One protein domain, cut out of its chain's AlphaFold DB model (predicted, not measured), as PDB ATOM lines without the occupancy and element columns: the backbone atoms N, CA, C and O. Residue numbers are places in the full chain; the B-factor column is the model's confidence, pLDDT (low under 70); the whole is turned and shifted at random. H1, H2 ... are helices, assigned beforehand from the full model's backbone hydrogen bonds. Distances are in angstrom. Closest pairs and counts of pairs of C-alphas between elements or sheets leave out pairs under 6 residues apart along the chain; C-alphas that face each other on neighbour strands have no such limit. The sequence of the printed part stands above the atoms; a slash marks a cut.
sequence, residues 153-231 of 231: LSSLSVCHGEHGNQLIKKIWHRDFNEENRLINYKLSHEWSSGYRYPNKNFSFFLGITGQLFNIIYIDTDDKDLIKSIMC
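What this domain is: This is residues 153 to 231 of the 231 residues of an uncharacterized protein of Macrococcus bohemicus (UniProt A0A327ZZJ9). Three short helices, H1, H3 and H4, make a small triangular core: H1 and H3 lie side by side, and H4 folds back at the later end of H1, with its first residues near Ile 171. The short helix H2 and the long loop of residues 183 to 207 make a wide arc away from H1, which leads back to the start of H3. The printed part has 79 residues with four named helices in the order H1, H2, H3, H4 and no named strand; the class is all helix, although the named helices hold just 34 of the 79 residues. The whole is compact, with a radius of gyration of the C-alphas of 12.2 A, and spans 37 by 26 by 17 A.

Where its parts are: The printed part begins at Leu 153, with its C-alpha at (3.047, 25.618, -20.133). H1, the longest helix, is residues 162 to 172, 15.3 A from first to last C-alpha, and begins at C-alpha 162, (-4.265, 22.562, -19.927). H2 is residues 178 to 182, 7.2 A long by the same measure. H3 is residues 208 to 217, 14.1 A. H4 is residues 223 to 230, 10.5 A, and ends at C-alpha 230, (-14.984, 14.052, -17.234).

How they stand to each other: H1 touches H3, closest at the C-alphas of His 163 and Gln 211, 6.0 A apart. They run the same way at a shallow tilt of 32 degrees. H1 also touches H4, closest at the C-alphas of Ile 171 and Lys 223, 5.5 A apart. These two run opposite ways at a steep tilt of 47 degrees. H3 and H4 are close but not clearly touching: their closest C-alphas, those of Tyr 217 and Ile 226, are 7.7 A apart. They run opposite ways at a shallow tilt of 17 degrees. H2 touches no helix; it is apart from H3 and H4, and only just apart from H1, with closest C-alphas 8.2 A apart. In H1, H3 and H4 each O i to N i+4 pair is within hydrogen-bond range; in H2 0 of 1 is, while 2 of its 2 O i to N i+3 pairs are.

The domain as a whole: The C-alphas of Arg 174 and Pro 198 are the two farthest apart, at 37.5 A. The printed part has no cut, and Cys 231 is the chain's last residue. The link from H2 to H3, 25 residues, is long; those from H1 to H2 and from H3 to H4, 5 residues each, are tight. The mean pLDDT of the printed part is 72.0; residues 153 to 154 and 174 to 200 are under 70, and H2 has a mean of 50.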
ATOM      1  N   LEU A 153       2.763  26.951 -19.527       52.84
ATOM      2  CA  LEU A 153       3.047  25.618 -20.133       52.84
ATOM      3  C   LEU A 153       3.544  24.402 -19.289       52.84
ATOM      4  O   LEU A 153       4.050  23.434 -19.853       52.84
ATOM      5  N   SER A 154       3.451  24.387 -17.963       55.38
ATOM      6  CA  SER A 154       4.186  23.453 -17.101       55.38
ATOM      7  C   SER A 154       3.503  22.094 -16.893       55.38
ATOM      8  O   SER A 154       4.197  21.125 -16.586       55.38
ATOM      9  N   SER A 155       2.185  21.972 -17.115       70.38
ATOM     10  CA  SER A 155       1.477  20.681 -17.087       70.38
ATOM     11  C   SER A 155       0.519  20.517 -18.265       70.38
ATOM     12  O   SER A 155      -0.416  21.294 -18.449       70.38
ATOM     13  N   LEU A 156       0.734  19.451 -19.039       78.81
ATOM     14  CA  LEU A 156      -0.092  19.053 -20.180       78.81
ATOM     15  C   LEU A 156      -1.003  17.861 -19.832       78.81
ATOM     16  O   LEU A 156      -1.336  17.055 -20.685       78.81
ATOM     17  N   SER A 157      -1.397  17.664 -18.575       82.06
ATOM     18  CA  SER A 157      -2.303  16.560 -18.212       82.06
ATOM     19  C   SER A 157      -3.790  16.938 -18.308       82.06
ATOM     20  O   SER A 157      -4.137  18.108 -18.456       82.06
ATOM     21  N   VAL A 158      -4.686  15.952 -18.193       86.69
ATOM     22  CA  VAL A 158      -6.136  16.198 -18.057       86.69
ATOM     23  C   VAL A 158      -6.505  16.561 -16.614       86.69
ATOM     24  O   VAL A 158      -7.351  17.412 -16.375       86.69
ATOM     25  N   CYS A 159      -5.861  15.946 -15.624       86.88
ATOM     26  CA  CYS A 159      -6.214  16.112 -14.215       86.88
ATOM     27  C   CYS A 159      -5.944  17.532 -13.699       86.88
ATOM     28  O   CYS A 159      -6.761  18.115 -12.985       86.88
ATOM     29  N   HIS A 160      -4.776  18.069 -14.048       84.69
ATOM     30  CA  HIS A 160      -4.278  19.341 -13.530       84.69
ATOM     31  C   HIS A 160      -3.447  20.117 -14.558       84.69
ATOM     32  O   HIS A 160      -2.546  20.870 -14.195       84.69
ATOM     33  N   GLY A 161      -3.723  19.901 -15.841       80.69
ATOM     34  CA  GLY A 161      -3.049  20.577 -16.939       80.69
ATOM     35  C   GLY A 161      -4.027  21.140 -17.960       80.69
ATOM     36  O   GLY A 161      -5.248  21.006 -17.839       80.69
ATOM     37  N   GLU A 162      -3.467  21.772 -18.986       81.25
ATOM     38  CA  GLU A 162      -4.265  22.562 -19.927       81.25
ATOM     39  C   GLU A 162      -5.197  21.715 -20.797       81.25
ATOM     40  O   GLU A 162      -6.282  22.166 -21.144       81.25
ATOM     41  N   HIS A 163      -4.853  20.454 -21.079       84.69
ATOM     42  CA  HIS A 163      -5.754  19.564 -21.815       84.69
ATOM     43  C   HIS A 163      -7.077  19.342 -21.067       84.69
ATOM     44  O   HIS A 163      -8.137  19.330 -21.685       84.69
ATOM     45  N   GLY A 164      -7.050  19.237 -19.735       87.56
ATOM     46  CA  GLY A 164      -8.278  19.159 -18.938       87.56
ATOM     47  C   GLY A 164      -9.113  20.429 -19.041       87.56
ATOM     48  O   GLY A 164     -10.327  20.369 -19.238       87.56
ATOM     49  N   ASN A 165      -8.451  21.584 -18.970       85.31
ATOM     50  CA  ASN A 165      -9.098  22.887 -19.094       85.31
ATOM     51  C   ASN A 165      -9.725  23.082 -20.480       85.31
ATOM     52  O   ASN A 165     -10.832  23.609 -20.580       85.31
ATOM     53  N   GLN A 166      -9.063  22.629 -21.547       84.31
ATOM     54  CA  GLN A 166      -9.601  22.648 -22.908       84.31
ATOM     55  C   GLN A 166     -10.843  21.769 -23.051       84.31
ATOM     56  O   GLN A 166     -11.851  22.240 -23.577       84.31
ATOM     57  N   LEU A 167     -10.816  20.542 -22.524       87.38
ATOM     58  CA  LEU A 167     -11.985  19.659 -22.519       87.38
ATOM     59  C   LEU A 167     -13.167  20.291 -21.767       87.38
ATOM     60  O   LEU A 167     -14.287  20.281 -22.275       87.38
ATOM     61  N   ILE A 168     -12.931  20.911 -20.605       87.88
ATOM     62  CA  ILE A 168     -13.974  21.632 -19.850       87.88
ATOM     63  C   ILE A 168     -14.540  22.796 -20.671       87.88
ATOM     64  O   ILE A 168     -15.758  22.923 -20.814       87.88
ATOM     65  N   LYS A 169     -13.666  23.636 -21.244       82.75
ATOM     66  CA  LYS A 169     -14.067  24.749 -22.117       82.75
ATOM     67  C   LYS A 169     -14.896  24.235 -23.295       82.75
ATOM     68  O   LYS A 169     -15.893  24.855 -23.642       82.75
ATOM     69  N   LYS A 170     -14.537  23.095 -23.884       82.75
ATOM     70  CA  LYS A 170     -15.263  22.492 -25.005       82.75
ATOM     71  C   LYS A 170     -16.661  21.997 -24.631       82.75
ATOM     72  O   LYS A 170     -17.599  22.216 -25.399       82.75
ATOM     73  N   ILE A 171     -16.815  21.356 -23.469       83.88
ATOM     74  CA  ILE A 171     -18.139  20.963 -22.958       83.88
ATOM     75  C   ILE A 171     -19.044  22.204 -22.868       83.88
ATOM     76  O   ILE A 171     -20.228  22.125 -23.185       83.88
ATOM     77  N   TRP A 172     -18.481  23.352 -22.480       78.44
ATOM     78  CA  TRP A 172     -19.243  24.561 -22.178       78.44
ATOM     79  C   TRP A 172     -19.470  25.527 -23.358       78.44
ATOM     80  O   TRP A 172     -20.571  26.049 -23.532       78.44
ATOM     81  N   HIS A 173     -18.452  25.813 -24.170       72.06
ATOM     82  CA  HIS A 173     -18.549  26.804 -25.241       72.06
ATOM     83  C   HIS A 173     -19.252  26.223 -26.472       72.06
ATOM     84  O   HIS A 173     -18.910  25.145 -26.964       72.06
ATOM     85  N   ARG A 174     -20.246  26.953 -26.991       54.38
ATOM     86  CA  ARG A 174     -20.885  26.656 -28.282       54.38
ATOM     87  C   ARG A 174     -19.957  26.992 -29.457       54.38
ATOM     88  O   ARG A 174     -19.922  26.213 -30.396       54.38
ATOM     89  N   ASP A 175     -19.131  28.032 -29.303       51.44
ATOM     90  CA  ASP A 175     -18.157  28.503 -30.296       51.44
ATOM     91  C   ASP A 175     -16.741  28.479 -29.700       51.44
ATOM     92  O   ASP A 175     -16.244  29.455 -29.130       51.44
ATOM     93  N   PHE A 176     -16.085  27.321 -29.761       55.78
ATOM     94  CA  PHE A 176     -14.664  27.209 -29.435       55.78
ATOM     95  C   PHE A 176     -13.861  27.824 -30.597       55.78
ATOM     96  O   PHE A 176     -13.519  27.138 -31.557       55.78
ATOM     97  N   ASN A 177     -13.645  29.147 -30.555       51.12
ATOM     98  CA  ASN A 177     -12.947  29.898 -31.608       51.12
ATOM     99  C   ASN A 177     -11.522  29.377 -31.862       51.12
ATOM    100  O   ASN A 177     -10.831  28.944 -30.935       51.12
ATOM    101  N   GLU A 178     -11.074  29.494 -33.118       51.56
ATOM    102  CA  GLU A 178      -9.805  28.948 -33.621       51.56
ATOM    103  C   GLU A 178      -8.555  29.394 -32.841       51.56
ATOM    104  O   GLU A 178      -7.582  28.652 -32.783       51.56
ATOM    105  N   GLU A 179      -8.572  30.550 -32.171       50.28
ATOM    106  CA  GLU A 179      -7.445  31.003 -31.339       50.28
ATOM    107  C   GLU A 179      -7.142  30.066 -30.158       50.28
ATOM    108  O   GLU A 179      -5.981  29.911 -29.785       50.28
ATOM    109  N   ASN A 180      -8.139  29.353 -29.614       51.50
ATOM    110  CA  ASN A 180      -7.897  28.326 -28.590       51.50
ATOM    111  C   ASN A 180      -7.356  27.007 -29.181       51.50
ATOM    112  O   ASN A 180      -6.907  26.147 -28.421       51.50
ATOM    113  N   ARG A 181      -7.370  26.836 -30.516       53.09
ATOM    114  CA  ARG A 181      -6.746  25.690 -31.210       53.09
ATOM    115  C   ARG A 181      -5.218  25.790 -31.231       53.09
ATOM    116  O   ARG A 181      -4.546  24.791 -31.456       53.09
ATOM    117  N   LEU A 182      -4.662  26.982 -30.981       46.00
ATOM    118  CA  LEU A 182      -3.237  27.310 -31.126       46.00
ATOM    119  C   LEU A 182      -2.369  26.988 -29.900       46.00
ATOM    120  O   LEU A 182      -1.257  27.511 -29.783       46.00
ATOM    121  N   ILE A 183      -2.775  26.058 -29.029       52.91
ATOM    122  CA  ILE A 183      -1.748  25.317 -28.285       52.91
ATOM    123  C   ILE A 183      -1.129  24.367 -29.289       52.91
ATOM    124  O   ILE A 183      -1.591  23.246 -29.460       52.91
ATOM    125  N   ASN A 184      -0.136  24.906 -30.004       47.72
ATOM    126  CA  ASN A 184       0.755  24.229 -30.928       47.72
ATOM    127  C   ASN A 184       0.829  22.741 -30.586       47.72
ATOM    128  O   ASN A 184       1.591  22.350 -29.698       47.72
ATOM    129  N   TYR A 185       0.081  21.924 -31.331       52.56
ATOM    130  CA  TYR A 185       0.265  20.482 -31.416       52.56
ATOM    131  C   TYR A 185       1.598  20.208 -32.113       52.56
ATOM    132  O   TYR A 185       1.680  19.537 -33.140       52.56
ATOM    133  N   LYS A 186       2.689  20.763 -31.581       47.50
ATOM    134  CA  LYS A 186       4.010  20.237 -31.832       47.50
ATOM    135  C   LYS A 186       3.994  18.904 -31.119       47.50
ATOM    136  O   LYS A 186       4.275  18.824 -29.929       47.50
ATOM    137  N   LEU A 187       3.635  17.879 -31.883       49.22
ATOM    138  CA  LEU A 187       4.024  16.495 -31.680       49.22
ATOM    139  C   LEU A 187       5.564  16.461 -31.637       49.22
ATOM    140  O   LEU A 187       6.226  16.002 -32.564       49.22
ATOM    141  N   SER A 188       6.160  17.066 -30.610       48.75
ATOM    142  CA  SER A 188       7.569  16.925 -30.312       48.75
ATOM    143  C   SER A 188       7.766  15.489 -29.838       48.75
ATOM    144  O   SER A 188       6.847  14.849 -29.327       48.75
ATOM    145  N   HIS A 189       8.968  14.952 -30.007       41.69
ATOM    146  CA  HIS A 189       9.285  13.590 -29.570       41.69
ATOM    147  C   HIS A 189       9.228  13.414 -28.033       41.69
ATOM    148  O   HIS A 189       9.466  12.319 -27.530       41.69
ATOM    149  N   GLU A 190       8.885  14.467 -27.283       52.06
ATOM    150  CA  GLU A 190       8.850  14.503 -25.824       52.06
ATOM    151  C   GLU A 190       7.514  15.082 -25.335       52.06
ATOM    152  O   GLU A 190       7.415  16.254 -24.973       52.06
ATOM    153  N   TRP A 191       6.459  14.262 -25.323       56.19
ATOM    154  CA  TRP A 191       5.201  14.653 -24.683       56.19
ATOM    155  C   TRP A 191       5.432  14.680 -23.173       56.19
ATOM    156  O   TRP A 191       5.684  13.643 -22.551       56.19
ATOM    157  N   SER A 192       5.394  15.864 -22.564       56.31
ATOM    158  CA  SER A 192       5.540  15.980 -21.120       56.31
ATOM    159  C   SER A 192       4.224  15.590 -20.444       56.31
ATOM    160  O   SER A 192       3.183  16.205 -20.656       56.31
ATOM    161  N   SER A 193       4.227  14.551 -19.606       54.84
ATOM    162  CA  SER A 193       3.030  14.085 -18.894       54.84
ATOM    163  C   SER A 193       2.747  14.921 -17.634       54.84
ATOM    164  O   SER A 193       2.243  14.406 -16.643       54.84
ATOM    165  N   GLY A 194       3.170  16.190 -17.606       51.41
ATOM    166  CA  GLY A 194       3.084  17.056 -16.421       51.41
ATOM    167  C   GLY A 194       3.909  16.600 -15.203       51.41
ATOM    168  O   GLY A 194       3.810  17.213 -14.147       51.41
ATOM    169  N   TYR A 195       4.741  15.559 -15.332       50.47
ATOM    170  CA  TYR A 195       5.661  15.080 -14.295       50.47
ATOM    171  C   TYR A 195       7.116  15.264 -14.742       50.47
ATOM    172  O   TYR A 195       7.429  15.251 -15.934       50.47
ATOM    173  N   ARG A 196       8.033  15.443 -13.778       52.25
ATOM    174  CA  ARG A 196       9.472  15.425 -14.078       52.25
ATOM    175  C   ARG A 196       9.846  14.039 -14.616       52.25
ATOM    176  O   ARG A 196       9.453  13.027 -14.048       52.25
ATOM    177  N   TYR A 197      10.580  14.058 -15.727       44.69
ATOM    178  CA  TYR A 197      11.116  12.933 -16.497       44.69
ATOM    179  C   TYR A 197      11.519  11.701 -15.643       44.69
ATOM    180  O   TYR A 197      12.086  11.893 -14.565       44.69
ATOM    181  N   PRO A 198      11.333  10.451 -16.133       50.72
ATOM    182  CA  PRO A 198      10.938  10.091 -17.496       50.72
ATOM    183  C   PRO A 198       9.420   9.975 -17.734       50.72
ATOM    184  O   PRO A 198       8.718   9.187 -17.102       50.72
ATOM    185  N   ASN A 199       8.948  10.745 -18.727       57.72
ATOM    186  CA  ASN A 199       7.561  10.881 -19.194       57.72
ATOM    187  C   ASN A 199       7.097   9.674 -20.034       57.72
ATOM    188  O   ASN A 199       6.968   9.757 -21.253       57.72
ATOM    189  N   LYS A 200       6.839   8.531 -19.391       61.59
ATOM    190  CA  LYS A 200       6.186   7.362 -20.021       61.59
ATOM    191  C   LYS A 200       4.867   7.000 -19.337       61.59
ATOM    192  O   LYS A 200       4.555   5.826 -19.150       61.59
ATOM    193  N   ASN A 201       4.102   7.999 -18.903       70.69
ATOM    194  CA  ASN A 201       2.798   7.745 -18.307       70.69
ATOM    195  C   ASN A 201       1.731   7.631 -19.411       70.69
ATOM    196  O   ASN A 201       1.456   8.602 -20.112       70.69
ATOM    197  N   PHE A 202       1.130   6.447 -19.549       83.06
ATOM    198  CA  PHE A 202       0.035   6.165 -20.488       83.06
ATOM    199  C   PHE A 202      -1.359   6.279 -19.854       83.06
ATOM    200  O   PHE A 202      -2.359   5.929 -20.478       83.06
ATOM    201  N   SER A 203      -1.461   6.747 -18.609       85.06
ATOM    202  CA  SER A 203      -2.764   6.975 -17.982       85.06
ATOM    203  C   SER A 203      -3.539   8.079 -18.700       85.06
ATOM    204  O   SER A 203      -2.965   8.986 -19.299       85.06
ATOM    205  N   PHE A 204      -4.864   8.014 -18.616       88.75
ATOM    206  CA  PHE A 204      -5.726   9.038 -19.192       88.75
ATOM    207  C   PHE A 204      -5.542  10.385 -18.481       88.75
ATOM    208  O   PHE A 204      -5.191  11.382 -19.094       88.75
ATOM    209  N   PHE A 205      -5.702  10.411 -17.158       87.88
ATOM    210  CA  PHE A 205      -5.750  11.670 -16.416       87.88
ATOM    211  C   PHE A 205      -4.403  12.386 -16.290       87.88
ATOM    212  O   PHE A 205      -4.376  13.612 -16.224       87.88
ATOM    213  N   LEU A 206      -3.293  11.649 -16.248       83.19
ATOM    214  CA  LEU A 206      -1.957  12.217 -16.032       83.19
ATOM    215  C   LEU A 206      -1.033  12.052 -17.235       83.19
ATOM    216  O   LEU A 206       0.028  12.658 -17.268       83.19
ATOM    217  N   GLY A 207      -1.398  11.207 -18.190       79.25
ATOM    218  CA  GLY A 207      -0.501  10.729 -19.224       79.25
ATOM    219  C   GLY A 207      -0.849  11.188 -20.631       79.25
ATOM    220  O   GLY A 207      -1.771  11.968 -20.876       79.25
ATOM    221  N   ILE A 208      -0.091  10.628 -21.569       81.94
ATOM    222  CA  ILE A 208      -0.174  10.904 -23.004       81.94
ATOM    223  C   ILE A 208      -1.555  10.562 -23.590       81.94
ATOM    224  O   ILE A 208      -2.006  11.184 -24.546       81.94
ATOM    225  N   THR A 209      -2.262   9.605 -22.986       86.81
ATOM    226  CA  THR A 209      -3.567   9.140 -23.463       86.81
ATOM    227  C   THR A 209      -4.641  10.219 -23.332       86.81
ATOM    228  O   THR A 209      -5.438  10.384 -24.249       86.81
ATOM    229  N   GLY A 210      -4.655  10.996 -22.244       87.38
ATOM    230  CA  GLY A 210      -5.598  12.113 -22.102       87.38
ATOM    231  C   GLY A 210      -5.271  13.292 -23.014       87.38
ATOM    232  O   GLY A 210      -6.175  13.946 -23.527       87.38
ATOM    233  N   GLN A 211      -3.979  13.523 -23.269       83.62
ATOM    234  CA  GLN A 211      -3.524  14.510 -24.253       83.62
ATOM    235  C   GLN A 211      -4.023  14.140 -25.648       83.62
ATOM    236  O   GLN A 211      -4.644  14.959 -26.321       83.62
ATOM    237  N   LEU A 212      -3.818  12.880 -26.049       85.38
ATOM    238  CA  LEU A 212      -4.283  12.351 -27.327       85.38
ATOM    239  C   LEU A 212      -5.809  12.391 -27.427       85.38
ATOM    240  O   LEU A 212      -6.335  12.797 -28.459       85.38
ATOM    241  N   PHE A 213      -6.517  12.024 -26.357       89.25
ATOM    242  CA  PHE A 213      -7.969  12.135 -26.307       89.25
ATOM    243  C   PHE A 213      -8.422  13.570 -26.571       89.25
ATOM    244  O   PHE A 213      -9.256  13.790 -27.440       89.25
ATOM    245  N   ASN A 214      -7.828  14.556 -25.894       86.44
ATOM    246  CA  ASN A 214      -8.137  15.951 -26.170       86.44
ATOM    247  C   ASN A 214      -7.825  16.326 -27.623       86.44
ATOM    248  O   ASN A 214      -8.697  16.875 -28.271       86.44
ATOM    249  N   ILE A 215      -6.652  15.981 -28.161       83.38
ATOM    250  CA  ILE A 215      -6.286  16.268 -29.562       83.38
ATOM    251  C   ILE A 215      -7.329  15.726 -30.546       83.38
ATOM    252  O   ILE A 215      -7.745  16.436 -31.453       83.38
ATOM    253  N   ILE A 216      -7.755  14.474 -30.368       85.00
ATOM    254  CA  ILE A 216      -8.725  13.830 -31.261       85.00
ATOM    255  C   ILE A 216     -10.097  14.488 -31.119       85.00
ATOM    256  O   ILE A 216     -10.769  14.739 -32.114       85.00
ATOM    257  N   TYR A 217     -10.521  14.760 -29.886       85.25
ATOM    258  CA  TYR A 217     -11.891  15.165 -29.608       85.25
ATOM    259  C   TYR A 217     -12.101  16.675 -29.590       85.25
ATOM    260  O   TYR A 217     -13.255  17.090 -29.652       85.25
ATOM    261  N   ILE A 218     -11.059  17.512 -29.581       77.44
ATOM    262  CA  ILE A 218     -11.167  18.983 -29.533       77.44
ATOM    263  C   ILE A 218     -11.897  19.583 -30.741       77.44
ATOM    264  O   ILE A 218     -12.548  20.614 -30.587       77.44
ATOM    265  N   ASP A 219     -11.923  18.875 -31.872       74.50
ATOM    266  CA  ASP A 219     -12.604  19.295 -33.107       74.50
ATOM    267  C   ASP A 219     -13.890  18.499 -33.399       74.50
ATOM    268  O   ASP A 219     -14.598  18.784 -34.356       74.50
ATOM    269  N   THR A 220     -14.236  17.516 -32.562       78.31
ATOM    270  CA  THR A 220     -15.465  16.712 -32.729       78.31
ATOM    271  C   THR A 220     -16.693  17.372 -32.094       78.31
ATOM    272  O   THR A 220     -16.587  17.982 -31.038       78.31
ATOM    273  N   ASP A 221     -17.894  17.197 -32.634       79.75
ATOM    274  CA  ASP A 221     -19.109  17.705 -31.965       79.75
ATOM    275  C   ASP A 221     -19.586  16.824 -30.792       79.75
ATOM    276  O   ASP A 221     -20.575  17.143 -30.129       79.75
ATOM    277  N   ASP A 222     -18.865  15.740 -30.487       83.69
ATOM    278  CA  ASP A 222     -19.215  14.768 -29.449       83.69
ATOM    279  C   ASP A 222     -18.878  15.280 -28.037       83.69
ATOM    280  O   ASP A 222     -17.930  14.855 -27.368       83.69
ATOM    281  N   LYS A 223     -19.664  16.255 -27.577       84.25
ATOM    282  CA  LYS A 223     -19.563  16.808 -26.220       84.25
ATOM    283  C   LYS A 223     -20.028  15.816 -25.156       84.25
ATOM    284  O   LYS A 223     -19.556  15.896 -24.021       84.25
ATOM    285  N   ASP A 224     -20.916  14.893 -25.512       87.25
ATOM    286  CA  ASP A 224     -21.495  13.927 -24.580       87.25
ATOM    287  C   ASP A 224     -20.463  12.894 -24.130       87.25
ATOM    288  O   ASP A 224     -20.358  12.627 -22.929       87.25
ATOM    289  N   LEU A 225     -19.627  12.383 -25.041       88.81
ATOM    290  CA  LEU A 225     -18.537  11.487 -24.663       88.81
ATOM    291  C   LEU A 225     -17.540  12.183 -23.736       88.81
ATOM    292  O   LEU A 225     -17.191  11.635 -22.688       88.81
ATOM    293  N   ILE A 226     -17.116  13.402 -24.079       88.38
ATOM    294  CA  ILE A 226     -16.187  14.178 -23.247       88.38
ATOM    295  C   ILE A 226     -16.791  14.391 -21.856       88.38
ATOM    296  O   ILE A 226     -16.131  14.137 -20.848       88.38
ATOM    297  N   LYS A 227     -18.062  14.797 -21.790       88.44
ATOM    298  CA  LYS A 227     -18.791  14.973 -20.534       88.44
ATOM    299  C   LYS A 227     -18.850  13.674 -19.730       88.44
ATOM    300  O   LYS A 227     -18.606  13.727 -18.534       88.44
ATOM    301  N   SER A 228     -19.104  12.527 -20.363       88.19
ATOM    302  CA  SER A 228     -19.196  11.222 -19.685       88.19
ATOM    303  C   SER A 228     -17.881  10.758 -19.051       88.19
ATOM    304  O   SER A 228     -17.889  10.091 -18.022       88.19
ATOM    305  N   ILE A 229     -16.742  11.118 -19.647       88.62
ATOM    306  CA  ILE A 229     -15.417  10.755 -19.130       88.62
ATOM    307  C   ILE A 229     -14.992  11.722 -18.024       88.62
ATOM    308  O   ILE A 229     -14.333  11.331 -17.060       88.62
ATOM    309  N   MET A 230     -15.369  12.993 -18.159       88.81
ATOM    310  CA  MET A 230     -14.984  14.052 -17.234       88.81
ATOM    311  C   MET A 230     -15.894  14.154 -15.993       88.81
ATOM    312  O   MET A 230     -15.549  14.951 -15.119       88.81
ATOM    313  N   CYS A 231     -17.027  13.422 -15.903       85.25
ATOM    314  CA  CYS A 231     -18.077  13.570 -14.865       85.25
ATOM    315  C   CYS A 231     -18.874  12.305 -14.489       85.25
ATOM    316  O   CYS A 231     -19.212  12.160 -13.289       85.25
TER     317      CYS A 231